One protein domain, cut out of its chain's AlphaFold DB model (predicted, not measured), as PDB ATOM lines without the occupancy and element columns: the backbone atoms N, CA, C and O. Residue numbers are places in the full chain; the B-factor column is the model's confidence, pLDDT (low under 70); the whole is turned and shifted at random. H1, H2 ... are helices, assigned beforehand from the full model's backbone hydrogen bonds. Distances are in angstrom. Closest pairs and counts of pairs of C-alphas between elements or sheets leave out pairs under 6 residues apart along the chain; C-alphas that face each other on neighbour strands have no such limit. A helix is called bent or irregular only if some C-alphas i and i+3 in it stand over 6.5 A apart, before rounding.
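This is residues 175 to 255 of the 255 residues of the protein "Putative modification methylase" of Brachyspira pilosicoli B2904 (UniProt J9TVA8). Picture one long helix, H1, bent sharply into an L, with its first arm, H1a, sticking out alone and with H3 folded back beside its second arm, H1b; the stretch that stands free takes in H1a and the two residues after it, 195 and 196. The short helix H2 sits at the turn between H1b and H3, at the end away from the free arm. The printed part has 81 residues with three named helices, H1, H2 and H3 in that order, and no named strand; the class is all helix. The whole is extended, with a radius of gyration of the C-alphas of 18.9 A, and it spans 56 by 38 by 17 A, only just flat.

Begin with the longest helix, H1, residues 175 to 213, assigned as one helix by its hydrogen bonds but bent: C-alphas 194 and 197 are 8.1 A apart. Its arms are H1a, residues 175 to 194, and H1b, residues 197 to 213, and their lines are about perpendicular, at 75 degrees. Look next at H3, residues 230 to 254, which touches H1b at a shallow tilt of 27 degrees, opposite ways; their closest C-alphas, those of Leu 202 and Tyr 245, are 7.1 A apart. H2, residues 216 to 224, is close to H1b but not clearly touching, at a steep tilt of 50 degrees, the closest C-alphas being those of Tyr 213 and Phe 219 at 7.7 A. H2 is also close to H3 but not clearly touching, with the C-alphas of Val 223 and Ser 230 closest at 6.2 A. H1a is apart from H2 and from H3. In H1a and H1b every O i to N i+4 pair is within hydrogen-bond range, against 4 of 5 in H2 and 19 of 21 in H3.

Find C-alpha 175 at (33.398, 30.502, -75.781); from there H1a runs 29.3 A to C-alpha 194. Find C-alpha 197 at (50.748, 14.705, -49.408), where H1b begins its 24.5 A to C-alpha 213. H2 measures 12.3 A from C-alpha 216 to C-alpha 224. H3 runs 36.2 A from C-alpha 230 to C-alpha 254 at (64.959, 14.499, -47.992), with a kink of 28 degrees near residue 240.

The two C-alphas farthest apart are those of Gly 175 and Lys 227, at 57.5 A. Without the stretch that stands free, 59 residues span 46 by 18 by 11 A. The printed part has no cut and ends at Gly 255, the chain's last residue. Both links, H1 to H2 and H2 to H3, are tight. Mean pLDDT of the printed part is 87.8; look for values under 70 at residues 194 to 195 and 253 to 255.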
ATOM      1  N   GLY A 175      32.666  31.660 -75.266       96.31
ATOM      2  CA  GLY A 175      33.398  30.502 -75.781       96.31
ATOM      3  C   GLY A 175      34.885  30.593 -75.447       96.31
ATOM      4  O   GLY A 175      35.490  29.636 -74.964       96.31
ATOM      5  N   LYS A 176      35.472  31.784 -75.610       95.88
ATOM      6  CA  LYS A 176      36.855  32.034 -75.183       95.88
ATOM      7  C   LYS A 176      37.016  31.916 -73.665       95.88
ATOM      8  O   LYS A 176      38.024  31.382 -73.202       95.88
ATOM      9  N   LEU A 177      36.045  32.409 -72.895       93.75
ATOM     10  CA  LEU A 177      36.047  32.292 -71.437       93.75
ATOM     11  C   LEU A 177      36.053  30.825 -71.000       93.75
ATOM     12  O   LEU A 177      36.847  30.462 -70.136       93.75
ATOM     13  N   GLU A 178      35.219  29.983 -71.608       96.75
ATOM     14  CA  GLU A 178      35.162  28.551 -71.309       96.75
ATOM     15  C   GLU A 178      36.509  27.859 -71.552       96.75
ATOM     16  O   GLU A 178      36.995  27.138 -70.678       96.75
ATOM     17  N   ILE A 179      37.156  28.140 -72.689       97.25
ATOM     18  CA  ILE A 179      38.485  27.598 -73.011       97.25
ATOM     19  C   ILE A 179      39.506  27.993 -71.935       97.25
ATOM     20  O   ILE A 179      40.194  27.130 -71.390       97.25
ATOM     21  N   ILE A 180      39.571  29.280 -71.579       96.44
ATOM     22  CA  ILE A 180      40.510  29.783 -70.566       96.44
ATOM     23  C   ILE A 180      40.239  29.146 -69.198       96.44
ATOM     24  O   ILE A 180      41.175  28.757 -68.500       96.44
ATOM     25  N   LEU A 181      38.968  29.030 -68.801       96.44
ATOM     26  CA  LEU A 181      38.589  28.421 -67.527       96.44
ATOM     27  C   LEU A 181      39.000  26.951 -67.465       96.44
ATOM     28  O   LEU A 181      39.510  26.512 -66.433       96.44
ATOM     29  N   LYS A 182      38.830  26.207 -68.559       97.06
ATOM     30  CA  LYS A 182      39.263  24.813 -68.645       97.06
ATOM     31  C   LYS A 182      40.780  24.690 -68.497       97.06
ATOM     32  O   LYS A 182      41.239  23.953 -67.630       97.06
ATOM     33  N   GLU A 183      41.550  25.466 -69.258       97.19
ATOM     34  CA  GLU A 183      43.018  25.460 -69.173       97.19
ATOM     35  C   GLU A 183      43.531  25.823 -67.771       97.19
ATOM     36  O   GLU A 183      44.487  25.226 -67.272       97.19
ATOM     37  N   LEU A 184      42.916  26.818 -67.120       96.75
ATOM     38  CA  LEU A 184      43.275  27.214 -65.757       96.75
ATOM     39  C   LEU A 184      42.928  26.127 -64.741       96.75
ATOM     40  O   LEU A 184      43.731  25.863 -63.849       96.75
ATOM     41  N   THR A 185      41.766  25.493 -64.887       96.12
ATOM     42  CA  THR A 185      41.335  24.399 -64.010       96.12
ATOM     43  C   THR A 185      42.307  23.228 -64.111       96.12
ATOM     44  O   THR A 185      42.823  22.792 -63.090       96.12
ATOM     45  N   GLU A 186      42.665  22.799 -65.324       95.31
ATOM     46  CA  GLU A 186      43.633  21.714 -65.538       95.31
ATOM     47  C   GLU A 186      45.010  22.044 -64.937       95.31
ATOM     48  O   GLU A 186      45.650  21.202 -64.304       95.31
ATOM     49  N   LYS A 187      45.484  23.290 -65.084       93.88
ATOM     50  CA  LYS A 187      46.741  23.738 -64.458       93.88
ATOM     51  C   LYS A 187      46.668  23.712 -62.931       93.88
ATOM     52  O   LYS A 187      47.630  23.288 -62.293       93.88
ATOM     53  N   LEU A 188      45.552  24.155 -62.351       91.69
ATOM     54  CA  LEU A 188      45.342  24.167 -60.903       91.69
ATOM     55  C   LEU A 188      45.229  22.753 -60.331       91.69
ATOM     56  O   LEU A 188      45.866  22.462 -59.325       91.69
ATOM     57  N   GLU A 189      44.484  21.863 -60.984       88.50
ATOM     58  CA  GLU A 189      44.364  20.460 -60.579       88.50
ATOM     59  C   GLU A 189      45.727  19.763 -60.579       88.50
ATOM     60  O   GLU A 189      46.081  19.088 -59.611       88.50
ATOM     61  N   ASN A 190      46.531  19.989 -61.621       85.62
ATOM     62  CA  ASN A 190      47.892  19.462 -61.685       85.62
ATOM     63  C   ASN A 190      48.784  20.032 -60.573       85.62
ATOM     64  O   ASN A 190      49.538  19.281 -59.956       85.62
ATOM     65  N   TYR A 191      48.685  21.332 -60.279       83.88
ATOM     66  CA  TYR A 191      49.443  21.959 -59.193       83.88
ATOM     67  C   TYR A 191      49.067  21.397 -57.814       83.88
ATOM     68  O   TYR A 191      49.949  21.077 -57.019       83.88
ATOM     69  N   ILE A 192      47.769  21.230 -57.535       82.62
ATOM     70  CA  ILE A 192      47.276  20.678 -56.264       82.62
ATOM     71  C   ILE A 192      47.719  19.219 -56.108       82.62
ATOM     72  O   ILE A 192      48.188  18.828 -55.042       82.62
ATOM     73  N   LYS A 193      47.635  18.417 -57.177       75.06
ATOM     74  CA  LYS A 193      48.045  17.007 -57.151       75.06
ATOM     75  C   LYS A 193      49.525  16.821 -56.799       75.06
ATOM     76  O   LYS A 193      49.874  15.827 -56.178       75.06
ATOM     77  N   ILE A 194      50.386  17.763 -57.180       68.56
ATOM     78  CA  ILE A 194      51.823  17.713 -56.869       68.56
ATOM     79  C   ILE A 194      52.093  17.977 -55.375       68.56
ATOM     80  O   ILE A 194      53.060  17.450 -54.839       68.56
ATOM     81  N   ASN A 195      51.232  18.734 -54.684       69.06
ATOM     82  CA  ASN A 195      51.448  19.163 -53.295       69.06
ATOM     83  C   ASN A 195      50.562  18.445 -52.256       69.06
ATOM     84  O   ASN A 195      50.597  18.794 -51.076       69.06
ATOM     85  N   SER A 196      49.772  17.444 -52.660       73.56
ATOM     86  CA  SER A 196      48.691  16.919 -51.816       73.56
ATOM     87  C   SER A 196      49.157  16.181 -50.558       73.56
ATOM     88  O   SER A 196      48.484  16.262 -49.538       73.56
ATOM     89  N   GLU A 197      50.285  15.465 -50.585       78.31
ATOM     90  CA  GLU A 197      50.748  14.705 -49.408       78.31
ATOM     91  C   GLU A 197      51.229  15.624 -48.279       78.31
ATOM     92  O   GLU A 197      50.783  15.482 -47.140       78.31
ATOM     93  N   PHE A 198      52.043  16.633 -48.607       83.06
ATOM     94  CA  PHE A 198      52.460  17.658 -47.647       83.06
ATOM     95  C   PHE A 198      51.276  18.435 -47.086       83.06
ATOM     96  O   PHE A 198      51.184  18.639 -45.877       83.06
ATOM     97  N   GLU A 199      50.381  18.895 -47.966       84.44
ATOM     98  CA  GLU A 199      49.230  19.689 -47.548       84.44
ATOM     99  C   GLU A 199      48.304  18.888 -46.634       84.44
ATOM    100  O   GLU A 199      47.819  19.434 -45.644       84.44
ATOM    101  N   ASN A 200      48.087  17.600 -46.912       86.81
ATOM    102  CA  ASN A 200      47.275  16.740 -46.057       86.81
ATOM    103  C   ASN A 200      47.894  16.593 -44.660       86.81
ATOM    104  O   ASN A 200      47.213  16.867 -43.671       86.81
ATOM    105  N   GLU A 201      49.183  16.250 -44.564       88.44
ATOM    106  CA  GLU A 201      49.853  16.080 -43.267       88.44
ATOM    107  C   GLU A 201      49.926  17.402 -42.481       88.44
ATOM    108  O   GLU A 201      49.679  17.445 -41.271       88.44
ATOM    109  N   LEU A 202      50.198  18.515 -43.169       90.81
ATOM    110  CA  LEU A 202      50.190  19.847 -42.571       90.81
ATOM    111  C   LEU A 202      48.805  20.215 -42.024       90.81
ATOM    112  O   LEU A 202      48.705  20.736 -40.910       90.81
ATOM    113  N   ASN A 203      47.745  19.950 -42.790       90.94
ATOM    114  CA  ASN A 203      46.374  20.256 -42.391       90.94
ATOM    115  C   ASN A 203      45.919  19.417 -41.192       90.94
ATOM    116  O   ASN A 203      45.273  19.965 -40.297       90.94
ATOM    117  N   GLU A 204      46.280  18.133 -41.127       92.62
ATOM    118  CA  GLU A 204      45.998  17.282 -39.964       92.62
ATOM    119  C   GLU A 204      46.679  17.824 -38.700       92.62
ATOM    120  O   GLU A 204      46.020  18.064 -37.684       92.62
ATOM    121  N   LYS A 205      47.977  18.143 -38.777       92.81
ATOM    122  CA  LYS A 205      48.707  18.707 -37.630       92.81
ATOM    123  C   LYS A 205      48.178  20.082 -37.217       92.81
ATOM    124  O   LYS A 205      48.071  20.362 -36.022       92.81
ATOM    125  N   LEU A 206      47.815  20.941 -38.176       93.62
ATOM    126  CA  LEU A 206      47.165  22.227 -37.900       93.62
ATOM    127  C   LEU A 206      45.810  22.039 -37.217       93.62
ATOM    128  O   LEU A 206      45.475  22.804 -36.312       93.62
ATOM    129  N   PHE A 207      45.018  21.058 -37.647       92.75
ATOM    130  CA  PHE A 207      43.712  20.770 -37.061       92.75
ATOM    131  C   PHE A 207      43.844  20.363 -35.591       92.75
ATOM    132  O   PHE A 207      43.196  20.966 -34.729       92.75
ATOM    133  N   ASP A 208      44.739  19.425 -35.288       93.00
ATOM    134  CA  ASP A 208      44.998  18.975 -33.919       93.00
ATOM    135  C   ASP A 208      45.529  20.108 -33.034       93.00
ATOM    136  O   ASP A 208      45.063  20.314 -31.907       93.00
ATOM    137  N   PHE A 209      46.459  20.906 -33.564       93.81
ATOM    138  CA  PHE A 209      47.008  22.062 -32.864       93.81
ATOM    139  C   PHE A 209      45.926  23.114 -32.569       93.81
ATOM    140  O   PHE A 209      45.802  23.599 -31.440       93.81
ATOM    141  N   ASN A 210      45.081  23.429 -33.552       91.75
ATOM    142  CA  ASN A 210      44.005  24.403 -33.394       91.75
ATOM    143  C   ASN A 210      42.922  23.933 -32.422       91.75
ATOM    144  O   ASN A 210      42.463  24.731 -31.610       91.75
ATOM    145  N   ASN A 211      42.537  22.657 -32.434       89.38
ATOM    146  CA  ASN A 211      41.565  22.144 -31.466       89.38
ATOM    147  C   ASN A 211      42.093  22.209 -30.031       89.38
ATOM    148  O   ASN A 211      41.336  22.483 -29.101       89.38
ATOM    149  N   LYS A 212      43.400  22.001 -29.846       90.12
ATOM    150  CA  LYS A 212      44.033  22.043 -28.529       90.12
ATOM    151  C   LYS A 212      44.191  23.462 -27.979       90.12
ATOM    152  O   LYS A 212      43.953  23.681 -26.793       90.12
ATOM    153  N   TYR A 213      44.619  24.413 -28.810       89.25
ATOM    154  CA  TYR A 213      45.008  25.758 -28.353       89.25
ATOM    155  C   TYR A 213      44.004  26.861 -28.718       89.25
ATOM    156  O   TYR A 213      43.968  27.904 -28.068       89.25
ATOM    157  N   PHE A 214      43.153  26.630 -29.716       88.75
ATOM    158  CA  PHE A 214      42.192  27.592 -30.257       88.75
ATOM    159  C   PHE A 214      40.763  27.032 -30.303       88.75
ATOM    160  O   PHE A 214      40.005  27.321 -31.235       88.75
ATOM    161  N   ASP A 215      40.356  26.277 -29.274       85.50
ATOM    162  CA  ASP A 215      38.948  25.911 -29.088       85.50
ATOM    163  C   ASP A 215      38.079  27.179 -29.171       85.50
ATOM    164  O   ASP A 215      38.206  28.106 -28.364       85.50
ATOM    165  N   LYS A 216      37.202  27.239 -30.183       77.06
ATOM    166  CA  LYS A 216      36.471  28.460 -30.558       77.06
ATOM    167  C   LYS A 216      35.659  29.057 -29.412       77.06
ATOM    168  O   LYS A 216      35.440  30.270 -29.413       77.06
ATOM    169  N   VAL A 217      35.168  28.238 -28.484       76.75
ATOM    170  CA  VAL A 217      34.321  28.694 -27.379       76.75
ATOM    171  C   VAL A 217      35.195  29.166 -26.225       76.75
ATOM    172  O   VAL A 217      35.023  30.289 -25.742       76.75
ATOM    173  N   MET A 218      36.169  28.352 -25.821       80.88
ATOM    174  CA  MET A 218      37.033  28.656 -24.681       80.88
ATOM    175  C   MET A 218      37.997  29.806 -24.976       80.88
ATOM    176  O   MET A 218      38.116  30.720 -24.161       80.88
ATOM    177  N   PHE A 219      38.608  29.833 -26.162       84.94
ATOM    178  CA  PHE A 219      39.522  30.900 -26.573       84.94
ATOM    179  C   PHE A 219      38.824  32.266 -26.583       84.94
ATOM    180  O   PHE A 219      39.288  33.210 -25.944       84.94
ATOM    181  N   LYS A 220      37.651  32.372 -27.228       82.38
ATOM    182  CA  LYS A 220      36.873  33.625 -27.259       82.38
ATOM    183  C   LYS A 220      36.441  34.073 -25.864       82.38
ATOM    184  O   LYS A 220      36.462  35.270 -25.573       82.38
ATOM    185  N   LYS A 221      36.064  33.126 -25.000       81.06
ATOM    186  CA  LYS A 221      35.717  33.404 -23.604       81.06
ATOM    187  C   LYS A 221      36.916  33.968 -22.837       81.06
ATOM    188  O   LYS A 221      36.782  35.005 -22.197       81.06
ATOM    189  N   TYR A 222      38.086  33.342 -22.943       85.56
ATOM    190  CA  TYR A 222      39.301  33.788 -22.256       85.56
ATOM    191  C   TYR A 222      39.816  35.145 -22.740       85.56
ATOM    192  O   TYR A 222      40.276  35.934 -21.917       85.56
ATOM    193  N   VAL A 223      39.671  35.454 -24.032       87.12
ATOM    194  CA  VAL A 223      39.968  36.792 -24.565       87.12
ATOM    195  C   VAL A 223      39.009  37.838 -23.983       87.12
ATOM    196  O   VAL A 223      39.453  38.879 -23.515       87.12
ATOM    197  N   ARG A 224      37.697  37.561 -23.938       83.88
ATOM    198  CA  ARG A 224      36.699  38.483 -23.357       83.88
ATOM    199  C   ARG A 224      36.901  38.711 -21.855       83.88
ATOM    200  O   ARG A 224      36.635  39.802 -21.363       83.88
ATOM    201  N   GLU A 225      37.346  37.685 -21.134       88.19
ATOM    202  CA  GLU A 225      37.663  37.743 -19.701       88.19
ATOM    203  C   GLU A 225      39.053  38.351 -19.412       88.19
ATOM    204  O   GLU A 225      39.471  38.361 -18.257       88.19
ATOM    205  N   ASN A 226      39.778  38.844 -20.430       87.69
ATOM    206  CA  ASN A 226      41.149  39.372 -20.335       87.69
ATOM    207  C   ASN A 226      42.168  38.392 -19.717       87.69
ATOM    208  O   ASN A 226      43.202  38.807 -19.201       87.69
ATOM    209  N   LYS A 227      41.898  37.082 -19.774       88.69
ATOM    210  CA  LYS A 227      42.831  36.035 -19.322       88.69
ATOM    211  C   LYS A 227      43.938  35.770 -20.335       88.69
ATOM    212  O   LYS A 227      44.994  35.269 -19.970       88.69
ATOM    213  N   ILE A 228      43.668  36.066 -21.605       87.69
ATOM    214  CA  ILE A 228      44.589  35.878 -22.721       87.69
ATOM    215  C   ILE A 228      44.539  37.127 -23.598       87.69
ATOM    216  O   ILE A 228      43.461  37.538 -24.031       87.69
ATOM    217  N   ASP A 229      45.702  37.690 -23.919       92.38
ATOM    218  CA  ASP A 229      45.821  38.641 -25.022       92.38
ATOM    219  C   ASP A 229      45.893  37.866 -26.343       92.38
ATOM    220  O   ASP A 229      46.840  37.120 -26.599       92.38
ATOM    221  N   SER A 230      44.879  38.047 -27.193       88.19
ATOM    222  CA  SER A 230      44.758  37.318 -28.462       88.19
ATOM    223  C   SER A 230      45.963  37.476 -29.399       88.19
ATOM    224  O   SER A 230      46.312  36.527 -30.100       88.19
ATOM    225  N   LYS A 231      46.614  38.649 -29.418       90.12
ATOM    226  CA  LYS A 231      47.742  38.922 -30.315       90.12
ATOM    227  C   LYS A 231      49.019  38.276 -29.799       90.12
ATOM    228  O   LYS A 231      49.778  37.735 -30.599       90.12
ATOM    229  N   ILE A 232      49.261  38.349 -28.490       93.25
ATOM    230  CA  ILE A 232      50.445  37.741 -27.871       93.25
ATOM    231  C   ILE A 232      50.348  36.219 -27.973       93.25
ATOM    232  O   ILE A 232      51.240  35.586 -28.534       93.25
ATOM    233  N   TYR A 233      49.218  35.653 -27.549       92.06
ATOM    234  CA  TYR A 233      48.986  34.210 -27.571       92.06
ATOM    235  C   TYR A 233      49.056  33.625 -28.983       92.06
ATOM    236  O   TYR A 233      49.676  32.586 -29.195       92.06
ATOM    237  N   GLY A 234      48.477  34.319 -29.971       92.25
ATOM    238  CA  GLY A 234      48.569  33.917 -31.374       92.25
ATOM    239  C   GLY A 234      50.017  33.811 -31.855       92.25
ATOM    240  O   GLY A 234      50.394  32.788 -32.417       92.25
ATOM    241  N   LYS A 235      50.850  34.821 -31.567       93.94
ATOM    242  CA  LYS A 235      52.272  34.826 -31.954       93.94
ATOM    243  C   LYS A 235      53.096  33.748 -31.250       93.94
ATOM    244  O   LYS A 235      54.027  33.210 -31.842       93.94
ATOM    245  N   GLU A 236      52.807  33.462 -29.986       94.94
ATOM    246  CA  GLU A 236      53.490  32.393 -29.247       94.94
ATOM    247  C   GLU A 236      53.173  31.024 -29.855       94.94
ATOM    248  O   GLU A 236      54.082  30.254 -30.158       94.94
ATOM    249  N   LYS A 237      51.892  30.762 -30.128       94.56
ATOM    250  CA  LYS A 237      51.447  29.503 -30.732       94.56
ATOM    251  C   LYS A 237      51.875  29.339 -32.185       94.56
ATOM    252  O   LYS A 237      52.212  28.230 -32.583       94.56
ATOM    253  N   GLU A 238      51.962  30.423 -32.946       93.81
ATOM    254  CA  GLU A 238      52.572  30.419 -34.279       93.81
ATOM    255  C   GLU A 238      54.038  29.963 -34.224       93.81
ATOM    256  O   GLU A 238      54.436  29.083 -34.982       93.81
ATOM    257  N   LYS A 239      54.836  30.499 -33.288       95.75
ATOM    258  CA  LYS A 239      56.238  30.079 -33.107       95.75
ATOM    259  C   LYS A 239      56.362  28.612 -32.709       95.75
ATOM    260  O   LYS A 239      57.268  27.940 -33.194       95.75
ATOM    261  N   GLU A 240      55.477  28.127 -31.839       95.12
ATOM    262  CA  GLU A 240      55.426  26.708 -31.468       95.12
ATOM    263  C   GLU A 240      55.116  25.827 -32.688       95.12
ATOM    264  O   GLU A 240      55.810  24.840 -32.922       95.12
ATOM    265  N   PHE A 241      54.129  26.206 -33.504       95.62
ATOM    266  CA  PHE A 241      53.741  25.434 -34.685       95.62
ATOM    267  C   PHE A 241      54.773  25.497 -35.821       95.62
ATOM    268  O   PHE A 241      54.953  24.523 -36.549       95.62
ATOM    269  N   LEU A 242      55.502  26.610 -35.962       94.75
ATOM    270  CA  LEU A 242      56.549  26.764 -36.979       94.75
ATOM    271  C   LEU A 242      57.623  25.673 -36.893       94.75
ATOM    272  O   LEU A 242      58.155  25.260 -37.921       94.75
ATOM    273  N   ILE A 243      57.932  25.185 -35.689       93.94
ATOM    274  CA  ILE A 243      58.877  24.077 -35.499       93.94
ATOM    275  C   ILE A 243      58.360  22.817 -36.208       93.94
ATOM    276  O   ILE A 243      59.105  22.172 -36.944       93.94
ATOM    277  N   GLU A 244      57.076  22.510 -36.036       90.31
ATOM    278  CA  GLU A 244      56.420  21.367 -36.669       90.31
ATOM    279  C   GLU A 244      56.366  21.520 -38.194       90.31
ATOM    280  O   GLU A 244      56.697  20.592 -38.929       90.31
ATOM    281  N   TYR A 245      56.047  22.724 -38.678       91.94
ATOM    282  CA  TYR A 245      56.051  23.053 -40.104       91.94
ATOM    283  C   TYR A 245      57.421  22.824 -40.762       91.94
ATOM    284  O   TYR A 245      57.511  22.199 -41.820       91.94
ATOM    285  N   TYR A 246      58.510  23.281 -40.136       92.00
ATOM    286  CA  TYR A 246      59.853  23.064 -40.682       92.00
ATOM    287  C   TYR A 246      60.284  21.595 -40.642       92.00
ATOM    288  O   TYR A 246      61.049  21.168 -41.510       92.00
ATOM    289  N   ASN A 247      59.805  20.817 -39.668       90.06
ATOM    290  CA  ASN A 247      60.044  19.375 -39.635       90.06
ATOM    291  C   ASN A 247      59.348  18.671 -40.806       90.06
ATOM    292  O   ASN A 247      59.985  17.866 -41.483       90.06
ATOM    293  N   LEU A 248      58.096  19.036 -41.102       87.50
ATOM    294  CA  LEU A 248      57.376  18.528 -42.271       87.50
ATOM    295  C   LEU A 248      58.116  18.839 -43.580       87.50
ATOM    296  O   LEU A 248      58.338  17.941 -44.385       87.50
ATOM    297  N   ILE A 249      58.576  20.084 -43.768       86.06
ATOM    298  CA  ILE A 249      59.341  20.470 -44.968       86.06
ATOM    299  C   ILE A 249      60.592  19.602 -45.138       86.06
ATOM    300  O   ILE A 249      60.886  19.150 -46.244       86.06
ATOM    301  N   LYS A 250      61.350  19.372 -44.058       85.25
ATOM    302  CA  LYS A 250      62.577  18.564 -44.124       85.25
ATOM    303  C   LYS A 250      62.299  17.131 -44.569       85.25
ATOM    304  O   LYS A 250      63.093  16.598 -45.336       85.25
ATOM    305  N   ASN A 251      61.194  16.540 -44.120       77.50
ATOM    306  CA  ASN A 251      60.822  15.173 -44.484       77.50
ATOM    307  C   ASN A 251      60.511  15.028 -45.980       77.50
ATOM    308  O   ASN A 251      60.779  13.977 -46.546       77.50
ATOM    309  N   ILE A 252      60.014  16.086 -46.625       74.00
ATOM    310  CA  ILE A 252      59.676  16.087 -48.058       74.00
ATOM    311  C   ILE A 252      60.868  16.424 -48.951       74.00
ATOM    312  O   ILE A 252      60.951  15.942 -50.069       74.00
ATOM    313  N   ILE A 253      61.798  17.261 -48.485       67.69
ATOM    314  CA  ILE A 253      63.007  17.593 -49.259       67.69
ATOM    315  C   ILE A 253      64.024  16.435 -49.240       67.69
ATOM    316  O   ILE A 253      64.849  16.330 -50.146       67.69
ATOM    317  N   LEU A 254      64.007  15.600 -48.193       58.47
ATOM    318  CA  LEU A 254      64.959  14.499 -47.992       58.47
ATOM    319  C   LEU A 254      64.421  13.109 -48.376       58.47
ATOM    320  O   LEU A 254      65.212  12.163 -48.377       58.47
ATOM    321  N   GLY A 255      63.120  12.977 -48.647       52.19
ATOM    322  CA  GLY A 255      62.463  11.747 -49.116       52.19
ATOM    323  C   GLY A 255      62.266  11.751 -50.623       52.19
ATOM    324  O   GLY A 255      62.375  10.654 -51.215       52.19
TER     325      GLY A 255